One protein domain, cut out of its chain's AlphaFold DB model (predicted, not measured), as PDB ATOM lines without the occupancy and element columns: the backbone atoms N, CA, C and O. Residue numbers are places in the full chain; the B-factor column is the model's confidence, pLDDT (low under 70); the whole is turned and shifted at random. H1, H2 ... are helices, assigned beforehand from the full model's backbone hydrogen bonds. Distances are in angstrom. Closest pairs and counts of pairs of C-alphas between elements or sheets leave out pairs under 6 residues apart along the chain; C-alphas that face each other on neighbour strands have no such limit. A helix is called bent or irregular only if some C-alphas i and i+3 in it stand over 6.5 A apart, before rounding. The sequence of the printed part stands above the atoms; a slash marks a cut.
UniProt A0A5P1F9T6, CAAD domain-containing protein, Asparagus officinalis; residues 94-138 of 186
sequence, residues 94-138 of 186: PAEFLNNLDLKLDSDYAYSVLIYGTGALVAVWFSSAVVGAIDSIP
ATOM      1  N   PRO A  94     -20.017  -0.687  -8.683       79.75
ATOM      2  CA  PRO A  94     -18.960   0.327  -8.716       79.75
ATOM      3  C   PRO A  94     -18.882   1.035 -10.073       79.75
ATOM      4  O   PRO A  94     -18.564   2.214 -10.126       79.75
ATOM      5  N   ALA A  95     -19.218   0.349 -11.170       80.44
ATOM      6  CA  ALA A  95     -19.276   0.957 -12.496       80.44
ATOM      7  C   ALA A  95     -20.453   1.941 -12.634       80.44
ATOM      8  O   ALA A  95     -20.297   2.981 -13.266       80.44
ATOM      9  N   GLU A  96     -21.605   1.664 -12.015       81.31
ATOM     10  CA  GLU A  96     -22.748   2.589 -12.010       81.31
ATOM     11  C   GLU A  96     -22.496   3.806 -11.115       81.31
ATOM     12  O   GLU A  96     -22.864   4.925 -11.486       81.31
ATOM     13  N   PHE A  97     -21.788   3.621  -9.995       80.94
ATOM     14  CA  PHE A  97     -21.292   4.725  -9.175       80.94
ATOM     15  C   PHE A  97     -20.269   5.568  -9.936       80.94
ATOM     16  O   PHE A  97     -20.410   6.785  -9.962       80.94
ATOM     17  N   LEU A  98     -19.290   4.960 -10.610       83.94
ATOM     18  CA  LEU A  98     -18.315   5.701 -11.411       83.94
ATOM     19  C   LEU A  98     -18.969   6.433 -12.587       83.94
ATOM     20  O   LEU A  98     -18.612   7.576 -12.806       83.94
ATOM     21  N   ASN A  99     -19.960   5.856 -13.275       83.62
ATOM     22  CA  ASN A  99     -20.695   6.549 -14.345       83.62
ATOM     23  C   ASN A  99     -21.525   7.736 -13.812       83.62
ATOM     24  O   ASN A  99     -21.556   8.796 -14.433       83.62
ATOM     25  N   ASN A 100     -22.169   7.596 -12.645       82.50
ATOM     26  CA  ASN A 100     -22.882   8.702 -11.987       82.50
ATOM     27  C   ASN A 100     -21.935   9.773 -11.418       82.50
ATOM     28  O   ASN A 100     -22.307  10.947 -11.361       82.50
ATOM     29  N   LEU A 101     -20.733   9.384 -10.977       83.62
ATOM     30  CA  LEU A 101     -19.688  10.315 -10.561       83.62
ATOM     31  C   LEU A 101     -19.075  11.015 -11.777       83.62
ATOM     32  O   LEU A 101     -18.962  12.225 -11.736       83.62
ATOM     33  N   ASP A 102     -18.756  10.307 -12.858       80.06
ATOM     34  CA  ASP A 102     -18.181  10.841 -14.103       80.06
ATOM     35  C   ASP A 102     -19.100  11.895 -14.742       80.06
ATOM     36  O   ASP A 102     -18.664  13.004 -15.034       80.06
ATOM     37  N   LEU A 103     -20.413  11.628 -14.792       75.06
ATOM     38  CA  LEU A 103     -21.432  12.600 -15.218       75.06
ATOM     39  C   LEU A 103     -21.507  13.855 -14.326       75.06
ATOM     40  O   LEU A 103     -21.934  14.913 -14.787       75.06
ATOM     41  N   LYS A 104     -21.129  13.750 -13.044       76.00
ATOM     42  CA  LYS A 104     -21.058  14.875 -12.089       76.00
ATOM     43  C   LYS A 104     -19.673  15.523 -12.017       76.00
ATOM     44  O   LYS A 104     -19.558  16.649 -11.534       76.00
ATOM     45  N   LEU A 105     -18.642  14.826 -12.475       79.94
ATOM     46  CA  LEU A 105     -17.260  15.265 -12.570       79.94
ATOM     47  C   LEU A 105     -16.999  15.756 -13.997       79.94
ATOM     48  O   LEU A 105     -16.071  15.310 -14.663       79.94
ATOM     49  N   ASP A 106     -17.807  16.712 -14.461       80.62
ATOM     50  CA  ASP A 106     -17.443  17.506 -15.637       80.62
ATOM     51  C   ASP A 106     -16.083  18.182 -15.383       80.62
ATOM     52  O   ASP A 106     -15.741  18.474 -14.237       80.62
ATOM     53  N   SER A 107     -15.292  18.410 -16.427       76.00
ATOM     54  CA  SER A 107     -13.870  18.793 -16.373       76.00
ATOM     55  C   SER A 107     -13.529  19.928 -15.386       76.00
ATOM     56  O   SER A 107     -12.498  19.863 -14.706       76.00
ATOM     57  N   ASP A 108     -14.423  20.907 -15.223       77.50
ATOM     58  CA  ASP A 108     -14.292  22.010 -14.260       77.50
ATOM     59  C   ASP A 108     -14.407  21.550 -12.787       77.50
ATOM     60  O   ASP A 108     -13.660  21.994 -11.902       77.50
ATOM     61  N   TYR A 109     -15.306  20.606 -12.505       80.75
ATOM     62  CA  TYR A 109     -15.489  20.005 -11.181       80.75
ATOM     63  C   TYR A 109     -14.544  18.826 -10.947       80.75
ATOM     64  O   TYR A 109     -14.090  18.642  -9.819       80.75
ATOM     65  N   ALA A 110     -14.181  18.077 -11.990       85.12
ATOM     66  CA  ALA A 110     -13.193  17.007 -11.935       85.12
ATOM     67  C   ALA A 110     -11.844  17.532 -11.461       85.12
ATOM     68  O   ALA A 110     -11.237  16.923 -10.588       85.12
ATOM     69  N   TYR A 111     -11.393  18.686 -11.968       85.62
ATOM     70  CA  TYR A 111     -10.151  19.296 -11.498       85.62
ATOM     71  C   TYR A 111     -10.235  19.679 -10.015       85.62
ATOM     72  O   TYR A 111      -9.325  19.386  -9.238       85.62
ATOM     73  N   SER A 112     -11.358  20.270  -9.602       88.75
ATOM     74  CA  SER A 112     -11.595  20.650  -8.207       88.75
ATOM     75  C   SER A 112     -11.629  19.430  -7.283       88.75
ATOM     76  O   SER A 112     -10.955  19.428  -6.257       88.75
ATOM     77  N   VAL A 113     -12.344  18.367  -7.658       88.50
ATOM     78  CA  VAL A 113     -12.441  17.111  -6.898       88.50
ATOM     79  C   VAL A 113     -11.143  16.318  -6.946       88.50
ATOM     80  O   VAL A 113     -10.797  15.683  -5.961       88.50
ATOM     81  N   LEU A 114     -10.378  16.378  -8.032       89.94
ATOM     82  CA  LEU A 114      -9.065  15.749  -8.111       89.94
ATOM     83  C   LEU A 114      -8.094  16.438  -7.152       89.94
ATOM     84  O   LEU A 114      -7.423  15.757  -6.382       89.94
ATOM     85  N   ILE A 115      -8.053  17.772  -7.135       91.50
ATOM     86  CA  ILE A 115      -7.216  18.535  -6.198       91.50
ATOM     87  C   ILE A 115      -7.686  18.340  -4.757       91.50
ATOM     88  O   ILE A 115      -6.856  18.130  -3.880       91.50
ATOM     89  N   TYR A 116      -8.993  18.363  -4.491       90.94
ATOM     90  CA  TYR A 116      -9.507  18.160  -3.134       90.94
ATOM     91  C   TYR A 116      -9.378  16.707  -2.678       90.94
ATOM     92  O   TYR A 116      -9.073  16.456  -1.521       90.94
ATOM     93  N   GLY A 117      -9.573  15.746  -3.576       94.25
ATOM     94  CA  GLY A 117      -9.469  14.315  -3.306       94.25
ATOM     95  C   GLY A 117      -8.023  13.898  -3.067       94.25
ATOM     96  O   GLY A 117      -7.720  13.278  -2.049       94.25
ATOM     97  N   THR A 118      -7.105  14.311  -3.944       92.81
ATOM     98  CA  THR A 118      -5.665  14.101  -3.726       92.81
ATOM     99  C   THR A 118      -5.158  14.919  -2.543       92.81
ATOM    100  O   THR A 118      -4.411  14.396  -1.727       92.81
ATOM    101  N   GLY A 119      -5.617  16.161  -2.383       94.88
ATOM    102  CA  GLY A 119      -5.279  17.026  -1.257       94.88
ATOM    103  C   GLY A 119      -5.734  16.455   0.084       94.88
ATOM    104  O   GLY A 119      -4.956  16.456   1.031       94.88
ATOM    105  N   ALA A 120      -6.944  15.900   0.159       95.38
ATOM    106  CA  ALA A 120      -7.450  15.222   1.348       95.38
ATOM    107  C   ALA A 120      -6.648  13.950   1.650       95.38
ATOM    108  O   ALA A 120      -6.272  13.727   2.799       95.38
ATOM    109  N   LEU A 121      -6.322  13.148   0.632       94.56
ATOM    110  CA  LEU A 121      -5.524  11.935   0.812       94.56
ATOM    111  C   LEU A 121      -4.102  12.257   1.297       94.56
ATOM    112  O   LEU A 121      -3.617  11.649   2.252       94.56
ATOM    113  N   VAL A 122      -3.458  13.253   0.686       92.56
ATOM    114  CA  VAL A 122      -2.141  13.747   1.105       92.56
ATOM    115  C   VAL A 122      -2.218  14.359   2.499       92.56
ATOM    116  O   VAL A 122      -1.324  14.103   3.292       92.56
ATOM    117  N   ALA A 123      -3.270  15.107   2.839       92.56
ATOM    118  CA  ALA A 123      -3.439  15.684   4.172       92.56
ATOM    119  C   ALA A 123      -3.568  14.604   5.252       92.56
ATOM    120  O   ALA A 123      -2.931  14.715   6.296       92.56
ATOM    121  N   VAL A 124      -4.332  13.537   4.994       94.31
ATOM    122  CA  VAL A 124      -4.459  12.404   5.923       94.31
ATOM    123  C   VAL A 124      -3.129  11.660   6.057       94.31
ATOM    124  O   VAL A 124      -2.682  11.405   7.176       94.31
ATOM    125  N   TRP A 125      -2.449  11.364   4.945       90.56
ATOM    126  CA  TRP A 125      -1.141  10.699   4.966       90.56
ATOM    127  C   TRP A 125      -0.065  11.548   5.658       90.56
ATOM    128  O   TRP A 125       0.671  11.051   6.508       90.56
ATOM    129  N   PHE A 126      -0.020  12.845   5.357       88.25
ATOM    130  CA  PHE A 126       0.899  13.807   5.957       88.25
ATOM    131  C   PHE A 126       0.611  14.007   7.444       88.25
ATOM    132  O   PHE A 126       1.539  14.008   8.245       88.25
ATOM    133  N   SER A 127      -0.660  14.110   7.842       90.12
ATOM    134  CA  SER A 127      -1.026  14.182   9.259       90.12
ATOM    135  C   SER A 127      -0.616  12.910   9.997       90.12
ATOM    136  O   SER A 127      -0.150  13.003  11.127       90.12
ATOM    137  N   SER A 128      -0.734  11.741   9.362       84.69
ATOM    138  CA  SER A 128      -0.258  10.477   9.930       84.69
ATOM    139  C   SER A 128       1.270  10.465  10.076       84.69
ATOM    140  O   SER A 128       1.790  10.074  11.118       84.69
ATOM    141  N   ALA A 129       2.002  10.996   9.090       82.69
ATOM    142  CA  ALA A 129       3.457  11.151   9.162       82.69
ATOM    143  C   ALA A 129       3.899  12.127  10.271       82.69
ATOM    144  O   ALA A 129       4.863  11.856  10.983       82.69
ATOM    145  N   VAL A 130       3.185  13.245  10.450       80.00
ATOM    146  CA  VAL A 130       3.472  14.235  11.502       80.00
ATOM    147  C   VAL A 130       3.154  13.674  12.888       80.00
ATOM    148  O   VAL A 130       3.992  13.770  13.780       80.00
ATOM    149  N   VAL A 131       1.984  13.057  13.075       82.62
ATOM    150  CA  VAL A 131       1.606  12.427  14.353       82.62
ATOM    151  C   VAL A 131       2.562  11.277  14.689       82.62
ATOM    152  O   VAL A 131       3.019  11.188  15.825       82.62
ATOM    153  N   GLY A 132       2.965  10.473  13.698       76.19
ATOM    154  CA  GLY A 132       3.980   9.430  13.865       76.19
ATOM    155  C   GLY A 132       5.360   9.976  14.243       76.19
ATOM    156  O   GLY A 132       6.060   9.368  15.050       76.19
ATOM    157  N   ALA A 133       5.750  11.150  13.736       77.31
ATOM    158  CA  ALA A 133       6.995  11.804  14.138       77.31
ATOM    159  C   ALA A 133       6.935  12.373  15.569       77.31
ATOM    160  O   ALA A 133       7.956  12.389  16.254       77.31
ATOM    161  N   ILE A 134       5.762  12.822  16.035       71.25
ATOM    162  CA  ILE A 134       5.569  13.350  17.399       71.25
ATOM    163  C   ILE A 134       5.556  12.223  18.431       71.25
ATOM    164  O   ILE A 134       6.187  12.355  19.471       71.25
ATOM    165  N   ASP A 135       4.900  11.099  18.148       73.06
ATOM    166  CA  ASP A 135       4.928   9.943  19.059       73.06
ATOM    167  C   ASP A 135       6.332   9.295  19.125       73.06
ATOM    168  O   ASP A 135       6.666   8.553  20.044       73.06
ATOM    169  N   SER A 136       7.209   9.665  18.184       68.25
ATOM    170  CA  SER A 136       8.618   9.270  18.104       68.25
ATOM    171  C   SER A 136       9.581  10.325  18.673       68.25
ATOM    172  O   SER A 136      10.624  10.563  18.070       68.25
ATOM    173  N   ILE A 137       9.276  11.002  19.790       66.69
ATOM    174  CA  ILE A 137      10.186  11.975  20.446       66.69
ATOM    175  C   ILE A 137      11.475  11.255  20.910       66.69
ATOM    176  O   ILE A 137      11.519  10.681  21.998       66.69
ATOM    177  N   PRO A 138      12.494  11.158  20.028       61.28
ATOM    178  CA  PRO A 138      13.645  12.062  20.006       61.28
ATOM    179  C   PRO A 138      14.038  12.501  18.567       61.28
ATOM    180  O   PRO A 138      15.163  12.284  18.122       61.28
TER     181      PRO A 138
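Overview. This is residues 94 to 138 of the 186 residues of the protein "CAAD domain-containing protein" of Asparagus officinalis (UniProt A0A5P1F9T6). Picture an open L: one long helix, H2, makes the long arm and the longest axis, and a short helix, H1, makes the short arm, turned off at the end where H2 begins. The corner is the link of residues 103 to 106, and both arms stick out from it with residues 94 to 100 and 115 to 138 standing free. The printed part has 45 residues with two named helices, H1 then H2 along the chain, and no named strand; its class is all helix. It is extended, with a radius of gyration of the C-alphas of 16.1 A, and spans 50 by 23 by 7 A.

Along the chain. Find C-alpha 107 at (-13.870, 18.793, -16.373); from there H2, residues 107 to 135, runs 41.1 A to C-alpha 135 at (4.928, 9.943, 19.059). Then go back to C-alpha 94 at (-18.960, 0.327, -8.716), where H1, residues 94 to 102, begins; it is 11.8 A from first to last C-alpha.

Arrangement. Look along H2 first: its N-to-C direction is (0.53, -0.24, 0.81), while that of H1 is (0.02, 0.97, -0.24), mostly along y. H1 and H2 are apart, but only just: their closest C-alphas are 8.2 A apart. A tight link of 4 residues joins them. In H1 every O i to N i+4 pair is within hydrogen-bond range, and in H2 24 of 25 are. Neither helix is bent.

Size, cuts and confidence. The two C-alphas farthest apart, those of Leu 103 and Pro 138, are 49.7 A apart. The printed part has no cut. Its mean pLDDT is 83.3; look to residues 136 to 138, after H2, for the model's low confidence, under 70.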